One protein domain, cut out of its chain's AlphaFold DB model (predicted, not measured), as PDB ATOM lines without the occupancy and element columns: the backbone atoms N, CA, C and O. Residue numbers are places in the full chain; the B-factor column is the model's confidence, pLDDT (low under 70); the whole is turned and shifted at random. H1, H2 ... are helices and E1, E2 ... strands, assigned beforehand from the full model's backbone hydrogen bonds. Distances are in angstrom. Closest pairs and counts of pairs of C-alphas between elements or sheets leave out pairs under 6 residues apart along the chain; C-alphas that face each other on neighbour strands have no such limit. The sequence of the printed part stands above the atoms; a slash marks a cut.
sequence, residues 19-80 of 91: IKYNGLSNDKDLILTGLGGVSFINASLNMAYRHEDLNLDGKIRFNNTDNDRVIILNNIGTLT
ATOM      1  N   ILE A  19     -10.138  12.006   1.518       92.06
ATOM      2  CA  ILE A  19     -11.576  12.180   1.710       92.06
ATOM      3  C   ILE A  19     -11.802  12.883   3.049       92.06
ATOM      4  O   ILE A  19     -11.433  12.360   4.109       92.06
ATOM      5  N   LYS A  20     -12.402  14.076   3.002       92.69
ATOM      6  CA  LYS A  20     -12.685  14.941   4.153       92.69
ATOM      7  C   LYS A  20     -14.075  15.550   4.049       92.69
ATOM      8  O   LYS A  20     -14.447  16.134   3.037       92.69
ATOM      9  N   TYR A  21     -14.808  15.544   5.156       93.75
ATOM     10  CA  TYR A  21     -16.080  16.267   5.237       93.75
ATOM     11  C   TYR A  21     -15.933  17.674   5.826       93.75
ATOM     12  O   TYR A  21     -16.667  18.578   5.440       93.75
ATOM     13  N   ASN A  22     -14.989  17.894   6.743       91.81
ATOM     14  CA  ASN A  22     -14.757  19.181   7.406       91.81
ATOM     15  C   ASN A  22     -13.303  19.652   7.250       91.81
ATOM     16  O   ASN A  22     -12.423  18.878   6.880       91.81
ATOM     17  N   GLY A  23     -13.056  20.924   7.580       90.88
ATOM     18  CA  GLY A  23     -11.734  21.552   7.503       90.88
ATOM     19  C   GLY A  23     -11.412  22.133   6.124       90.88
ATOM     20  O   GLY A  23     -12.271  22.201   5.246       90.88
ATOM     21  N   LEU A  24     -10.170  22.590   5.946       91.31
ATOM     22  CA  LEU A  24      -9.692  23.140   4.675       91.31
ATOM     23  C   LEU A  24      -9.617  22.055   3.594       91.31
ATOM     24  O   LEU A  24      -9.190  20.929   3.868       91.31
ATOM     25  N   SER A  25      -9.985  22.433   2.367       92.12
ATOM     26  CA  SER A  25     -10.008  21.542   1.199       92.12
ATOM     27  C   SER A  25     -10.824  20.272   1.450       92.12
ATOM     28  O   SER A  25     -10.362  19.168   1.169       92.12
ATOM     29  N   ASN A  26     -12.006  20.428   2.050       94.50
ATOM     30  CA  ASN A  26     -12.952  19.332   2.208       94.50
ATOM     31  C   ASN A  26     -13.727  19.078   0.904       94.50
ATOM     32  O   ASN A  26     -13.887  19.973   0.074       94.50
ATOM     33  N   ASP A  27     -14.215  17.855   0.740       95.56
ATOM     34  CA  ASP A  27     -14.875  17.413  -0.488       95.56
ATOM     35  C   ASP A  27     -16.328  17.892  -0.573       95.56
ATOM     36  O   ASP A  27     -16.830  18.167  -1.665       95.56
ATOM     37  N   LYS A  28     -17.007  18.076   0.573       95.25
ATOM     38  CA  LYS A  28     -18.414  18.512   0.580       95.25
ATOM     39  C   LYS A  28     -18.583  19.914  -0.013       95.25
ATOM     40  O   LYS A  28     -19.579  20.180  -0.685       95.25
ATOM     41  N   ASP A  29     -17.626  20.808   0.227       96.12
ATOM     42  CA  ASP A  29     -17.701  22.191  -0.242       96.12
ATOM     43  C   ASP A  29     -17.524  22.268  -1.761       96.12
ATOM     44  O   ASP A  29     -18.097  23.151  -2.402       96.12
ATOM     45  N   LEU A  30     -16.801  21.316  -2.363       96.25
ATOM     46  CA  LEU A  30     -16.702  21.224  -3.815       96.25
ATOM     47  C   LEU A  30     -17.994  20.744  -4.463       96.25
ATOM     48  O   LEU A  30     -18.368  21.302  -5.489       96.25
ATOM     49  N   ILE A  31     -18.729  19.818  -3.837       96.50
ATOM     50  CA  ILE A  31     -20.081  19.453  -4.296       96.50
ATOM     51  C   ILE A  31     -20.971  20.700  -4.318       96.50
ATOM     52  O   ILE A  31     -21.639  20.992  -5.311       96.50
ATOM     53  N   LEU A  32     -20.943  21.486  -3.239       96.62
ATOM     54  CA  LEU A  32     -21.748  22.701  -3.137       96.62
ATOM     55  C   LEU A  32     -21.304  23.782  -4.129       96.62
ATOM     56  O   LEU A  32     -22.143  24.459  -4.719       96.62
ATOM     57  N   THR A  33     -19.999  23.924  -4.360       95.50
ATOM     58  CA  THR A  33     -19.447  24.837  -5.373       95.50
ATOM     59  C   THR A  33     -19.846  24.404  -6.784       95.50
ATOM     60  O   THR A  33     -20.236  25.250  -7.588       95.50
ATOM     61  N   GLY A  34     -19.845  23.098  -7.070       94.12
ATOM     62  CA  GLY A  34     -20.314  22.525  -8.333       94.12
ATOM     63  C   GLY A  34     -21.788  22.820  -8.629       94.12
ATOM     64  O   GLY A  34     -22.150  22.988  -9.793       94.12
ATOM     65  N   LEU A  35     -22.617  22.977  -7.588       96.25
ATOM     66  CA  LEU A  35     -24.019  23.413  -7.687       96.25
ATOM     67  C   LEU A  35     -24.201  24.929  -7.883       96.25
ATOM     68  O   LEU A  35     -25.326  25.378  -8.093       96.25
ATOM     69  N   GLY A  36     -23.131  25.726  -7.811       95.19
ATOM     70  CA  GLY A  36     -23.194  27.193  -7.847       95.19
ATOM     71  C   GLY A  36     -23.123  27.865  -6.470       95.19
ATOM     72  O   GLY A  36     -23.363  29.066  -6.359       95.19
ATOM     73  N   GLY A  37     -22.787  27.114  -5.419       94.62
ATOM     74  CA  GLY A  37     -22.549  27.614  -4.065       94.62
ATOM     75  C   GLY A  37     -23.726  27.430  -3.102       94.62
ATOM     76  O   GLY A  37     -24.746  26.822  -3.420       94.62
ATOM     77  N   VAL A  38     -23.580  27.981  -1.890       95.06
ATOM     78  CA  VAL A  38     -24.513  27.785  -0.757       95.06
ATOM     79  C   VAL A  38     -25.964  28.167  -1.067       95.06
ATOM     80  O   VAL A  38     -26.884  27.556  -0.529       95.06
ATOM     81  N   SER A  39     -26.188  29.126  -1.968       96.31
ATOM     82  CA  SER A  39     -27.531  29.536  -2.399       96.31
ATOM     83  C   SER A  39     -28.295  28.421  -3.122       96.31
ATOM     84  O   SER A  39     -29.522  28.446  -3.165       96.31
ATOM     85  N   PHE A  40     -27.585  27.422  -3.652       96.19
ATOM     86  CA  PHE A  40     -28.130  26.292  -4.405       96.19
ATOM     87  C   PHE A  40     -28.079  24.977  -3.615       96.19
ATOM     88  O   PHE A  40     -28.162  23.898  -4.192       96.19
ATOM     89  N   ILE A  41     -28.004  25.038  -2.281       96.50
ATOM     90  CA  ILE A  41     -27.873  23.852  -1.417       96.50
ATOM     91  C   ILE A  41     -29.006  22.817  -1.578       96.50
ATOM     92  O   ILE A  41     -28.802  21.630  -1.331       96.50
ATOM     93  N   ASN A  42     -30.194  23.252  -2.015       96.50
ATOM     94  CA  ASN A  42     -31.353  22.390  -2.290       96.50
ATOM     95  C   ASN A  42     -31.596  22.153  -3.791       96.50
ATOM     96  O   ASN A  42     -32.583  21.511  -4.151       96.50
ATOM     97  N   ALA A  43     -30.738  22.686  -4.665       96.12
ATOM     98  CA  ALA A  43     -30.850  22.489  -6.102       96.12
ATOM     99  C   ALA A  43     -30.456  21.058  -6.496       96.12
ATOM    100  O   ALA A  43     -29.832  20.316  -5.738       96.12
ATOM    101  N   SER A  44     -30.842  20.667  -7.707       96.44
ATOM    102  CA  SER A  44     -30.392  19.431  -8.343       96.44
ATOM    103  C   SER A  44     -29.871  19.765  -9.727       96.44
ATOM    104  O   SER A  44     -30.610  20.323 -10.542       96.44
ATOM    105  N   LEU A  45     -28.618  19.415  -9.990       96.00
ATOM    106  CA  LEU A  45     -28.033  19.529 -11.318       96.00
ATOM    107  C   LEU A  45     -28.137  18.165 -11.999       96.00
ATOM    108  O   LEU A  45     -27.428  17.239 -11.630       96.00
ATOM    109  N   ASN A  46     -29.058  18.034 -12.954       95.56
ATOM    110  CA  ASN A  46     -29.321  16.776 -13.658       95.56
ATOM    111  C   ASN A  46     -28.480  16.662 -14.937       95.56
ATOM    112  O   ASN A  46     -28.035  17.673 -15.477       95.56
ATOM    113  N   MET A  47     -28.354  15.437 -15.460       93.31
ATOM    114  CA  MET A  47     -27.582  15.125 -16.672       93.31
ATOM    115  C   MET A  47     -26.113  15.556 -16.552       93.31
ATOM    116  O   MET A  47     -25.507  16.018 -17.519       93.31
ATOM    117  N   ALA A  48     -25.548  15.420 -15.353       89.94
ATOM    118  CA  ALA A  48     -24.205  15.866 -15.026       89.94
ATOM    119  C   ALA A  48     -23.385  14.713 -14.448       89.94
ATOM    120  O   ALA A  48     -23.505  14.397 -13.274       89.94
ATOM    121  N   TYR A  49     -22.516  14.136 -15.278       92.56
ATOM    122  CA  TYR A  49     -21.459  13.227 -14.839       92.56
ATOM    123  C   TYR A  49     -20.178  14.034 -14.651       92.56
ATOM    124  O   TYR A  49     -19.431  14.272 -15.603       92.56
ATOM    125  N   ARG A  50     -19.964  14.535 -13.437       93.62
ATOM    126  CA  ARG A  50     -18.785  15.333 -13.073       93.62
ATOM    127  C   ARG A  50     -18.126  14.757 -11.825       93.62
ATOM    128  O   ARG A  50     -18.655  13.844 -11.211       93.62
ATOM    129  N   HIS A  51     -16.992  15.326 -11.428       92.94
ATOM    130  CA  HIS A  51     -16.265  14.908 -10.225       92.94
ATOM    131  C   HIS A  51     -17.109  15.022  -8.944       92.94
ATOM    132  O   HIS A  51     -16.849  14.315  -7.978       92.94
ATOM    133  N   GLU A  52     -18.115  15.900  -8.932       95.44
ATOM    134  CA  GLU A  52     -19.026  16.079  -7.803       95.44
ATOM    135  C   GLU A  52     -20.143  15.016  -7.714       95.44
ATOM    136  O   GLU A  52     -20.757  14.905  -6.658       95.44
ATOM    137  N   ASP A  53     -20.399  14.257  -8.789       96.06
ATOM    138  CA  ASP A  53     -21.368  13.146  -8.839       96.06
ATOM    139  C   ASP A  53     -20.698  11.873  -8.296       96.06
ATOM    140  O   ASP A  53     -20.051  11.113  -9.019       96.06
ATOM    141  N   LEU A  54     -20.779  11.676  -6.981       94.81
ATOM    142  CA  LEU A  54     -20.044  10.630  -6.266       94.81
ATOM    143  C   LEU A  54     -20.752   9.277  -6.281       94.81
ATOM    144  O   LEU A  54     -20.104   8.248  -6.046       94.81
ATOM    145  N   ASN A  55     -22.067   9.279  -6.503       94.62
ATOM    146  CA  ASN A  55     -22.874   8.068  -6.624       94.62
ATOM    147  C   ASN A  55     -23.027   7.602  -8.091       94.62
ATOM    148  O   ASN A  55     -23.493   6.483  -8.311       94.62
ATOM    149  N   LEU A  56     -22.560   8.412  -9.055       94.31
ATOM    150  CA  LEU A  56     -22.559   8.155 -10.495       94.31
ATOM    151  C   LEU A  56     -23.967   7.966 -11.079       94.31
ATOM    152  O   LEU A  56     -24.163   7.160 -11.995       94.31
ATOM    153  N   ASP A  57     -24.958   8.690 -10.556       95.50
ATOM    154  CA  ASP A  57     -26.349   8.640 -11.017       95.50
ATOM    155  C   ASP A  57     -26.702   9.748 -12.033       95.50
ATOM    156  O   ASP A  57     -27.849   9.835 -12.500       95.50
ATOM    157  N   GLY A  58     -25.724  10.587 -12.391       95.81
ATOM    158  CA  GLY A  58     -25.872  11.705 -13.314       95.81
ATOM    159  C   GLY A  58     -26.605  12.906 -12.714       95.81
ATOM    160  O   GLY A  58     -27.091  13.757 -13.477       95.81
ATOM    161  N   LYS A  59     -26.746  12.981 -11.384       96.06
ATOM    162  CA  LYS A  59     -27.370  14.094 -10.667       96.06
ATOM    163  C   LYS A  59     -26.502  14.524  -9.494       96.06
ATOM    164  O   LYS A  59     -26.325  13.796  -8.534       96.06
ATOM    165  N   ILE A  60     -26.096  15.787  -9.501       97.00
ATOM    166  CA  ILE A  60     -25.356  16.353  -8.374       97.00
ATOM    167  C   ILE A  60     -26.349  16.963  -7.391       97.00
ATOM    168  O   ILE A  60     -27.206  17.776  -7.776       97.00
ATOM    169  N   ARG A  61     -26.239  16.574  -6.118       97.19
ATOM    170  CA  ARG A  61     -27.102  17.026  -5.021       97.19
ATOM    171  C   ARG A  61     -26.343  17.128  -3.704       97.19
ATOM    172  O   ARG A  61     -25.663  16.203  -3.274       97.19
ATOM    173  N   PHE A  62     -26.560  18.230  -2.987       96.88
ATOM    174  CA  PHE A  62     -26.031  18.396  -1.630       96.88
ATOM    175  C   PHE A  62     -27.041  17.997  -0.542       96.88
ATOM    176  O   PHE A  62     -26.679  17.366   0.450       96.88
ATOM    177  N   ASN A  63     -28.312  18.353  -0.720       95.19
ATOM    178  CA  ASN A  63     -29.437  17.910   0.109       95.19
ATOM    179  C   ASN A  63     -30.384  17.011  -0.710       95.19
ATOM    180  O   ASN A  63     -30.160  16.783  -1.896       95.19
ATOM    181  N   ASN A  64     -31.476  16.557  -0.083       93.38
ATOM    182  CA  ASN A  64     -32.469  15.626  -0.636       93.38
ATOM    183  C   ASN A  64     -31.939  14.189  -0.791       93.38
ATOM    184  O   ASN A  64     -30.828  13.868  -0.369       93.38
ATOM    185  N   THR A  65     -32.777  13.300  -1.319       93.94
ATOM    186  CA  THR A  65     -32.437  11.890  -1.554       93.94
ATOM    187  C   THR A  65     -31.324  11.762  -2.594       93.94
ATOM    188  O   THR A  65     -31.232  12.581  -3.515       93.94
ATOM    189  N   ASP A  66     -30.495  10.730  -2.433       94.25
ATOM    190  CA  ASP A  66     -29.360  10.425  -3.311       94.25
ATOM    191  C   ASP A  66     -28.339  11.572  -3.385       94.25
ATOM    192  O   ASP A  66     -27.785  11.859  -4.436       94.25
ATOM    193  N   ASN A  67     -28.115  12.275  -2.268       96.56
ATOM    194  CA  ASN A  67     -27.117  13.340  -2.213       96.56
ATOM    195  C   ASN A  67     -25.684  12.790  -2.154       96.56
ATOM    196  O   ASN A  67     -25.391  11.842  -1.423       96.56
ATOM    197  N   ASP A  68     -24.777  13.454  -2.862       97.31
ATOM    198  CA  ASP A  68     -23.383  13.034  -3.014       97.31
ATOM    199  C   ASP A  68     -22.596  13.144  -1.707       97.31
ATOM    200  O   ASP A  68     -21.729  12.320  -1.412       97.31
ATOM    201  N   ARG A  69     -22.937  14.115  -0.846       95.44
ATOM    202  CA  ARG A  69     -22.233  14.306   0.435       95.44
ATOM    203  C   ARG A  69     -22.359  13.098   1.372       95.44
ATOM    204  O   ARG A  69     -21.503  12.913   2.238       95.44
ATOM    205  N   VAL A  70     -23.410  12.284   1.229       95.31
ATOM    206  CA  VAL A  70     -23.581  11.055   2.018       95.31
ATOM    207  C   VAL A  70     -22.533  10.009   1.642       95.31
ATOM    208  O   VAL A  70     -22.102   9.273   2.524       95.31
ATOM    209  N   ILE A  71     -22.039   9.986   0.400       94.56
ATOM    210  CA  ILE A  71     -20.950   9.082  -0.001       94.56
ATOM    211  C   ILE A  71     -19.674   9.385   0.795       94.56
ATOM    212  O   ILE A  71     -19.058   8.473   1.342       94.56
ATOM    213  N   ILE A  72     -19.339  10.668   0.968       93.81
ATOM    214  CA  ILE A  72     -18.210  11.111   1.804       93.81
ATOM    215  C   ILE A  72     -18.411  10.646   3.254       93.81
ATOM    216  O   ILE A  72     -17.520  10.031   3.841       93.81
ATOM    217  N   LEU A  73     -19.589  10.915   3.830       93.38
ATOM    218  CA  LEU A  73     -19.910  10.564   5.218       93.38
ATOM    219  C   LEU A  73     -19.895   9.054   5.477       93.38
ATOM    220  O   LEU A  73     -19.467   8.631   6.550       93.38
ATOM    221  N   ASN A  74     -20.334   8.249   4.510       91.62
ATOM    222  CA  ASN A  74     -20.329   6.793   4.615       91.62
ATOM    223  C   ASN A  74     -18.910   6.232   4.724       91.62
ATOM    224  O   ASN A  74     -18.707   5.253   5.436       91.62
ATOM    225  N   ASN A  75     -17.928   6.866   4.078       89.12
ATOM    226  CA  ASN A  75     -16.540   6.438   4.207       89.12
ATOM    227  C   ASN A  75     -15.931   6.865   5.543       89.12
ATOM    228  O   ASN A  75     -15.311   6.051   6.218       89.12
ATOM    229  N   ILE A  76     -16.080   8.137   5.930       89.50
ATOM    230  CA  ILE A  76     -15.343   8.690   7.081       89.50
ATOM    231  C   ILE A  76     -16.043   8.481   8.438       89.50
ATOM    232  O   ILE A  76     -15.425   8.683   9.486       89.50
ATOM    233  N   GLY A  77     -17.323   8.100   8.425       86.19
ATOM    234  CA  GLY A  77     -18.174   7.939   9.603       86.19
ATOM    235  C   GLY A  77     -19.081   9.148   9.871       86.19
ATOM    236  O   GLY A  77     -18.647  10.300   9.891       86.19
ATOM    237  N   THR A  78     -20.363   8.879  10.132       76.81
ATOM    238  CA  THR A  78     -21.428   9.892  10.274       76.81
ATOM    239  C   THR A  78     -21.514  10.532  11.662       76.81
ATOM    240  O   THR A  78     -22.022  11.644  11.784       76.81
ATOM    241  N   LEU A  79     -21.025   9.858  12.711       73.19
ATOM    242  CA  LEU A  79     -21.152  10.318  14.103       73.19
ATOM    243  C   LEU A  79     -20.145  11.418  14.469       73.19
ATOM    244  O   LEU A  79     -20.466  12.314  15.244       73.19
ATOM    245  N   THR A  80     -18.941  11.373  13.896       71.94
ATOM    246  CA  THR A  80     -17.879  12.369  14.116       71.94
ATOM    247  C   THR A  80     -17.084  12.573  12.823       71.94
ATOM    248  O   THR A  80     -16.024  11.965  12.655       71.94
TER     249      THR A  80
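This is residues 19 to 80 of the 91 residues of an uncharacterized protein of Filimonas sp (UniProt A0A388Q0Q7). With little regular structure, this is mainly loops round two short helices, H1 and H2, which run opposite ways and meet near their first residues, with a small two-stranded hairpin, E1 and E2, at one end. The 62 printed residues, 22 in named elements, hold H1, E1, E2, H2 in that order, class mixed, with an antiparallel sheet. The whole is compact, radius of gyration of the C-alphas 10.8 A, spanning 31 by 21 by 19 A.

H1, residues 27 to 34, touches H2, residues 69 to 76, at a shallow tilt of 16 degrees; their closest C-alphas, Lys 28 and Arg 69, are 5.7 A apart. E1, residues 44 to 46, and E2, residues 59 to 61, form a hairpin; N 60 and O 45 are 2.9 A apart, within hydrogen-bond range. E1 and H2 are apart. Every O i to N i+4 pair in H1 and H2 is within hydrogen-bond range.

H1 begins at C-alpha 27 (-14.875, 17.413, -0.488) and measures 10.8 A; E1 measures 6.0 A, E2 6.4 A. H2, 11.1 A, ends at C-alpha 76 (-15.343, 8.690, 7.081).

The farthest C-alphas, Met 47 and Thr 80, are 32.4 A apart. The printed part has no cut; E1 to E2 is a long link. No printed residue is under pLDDT 70.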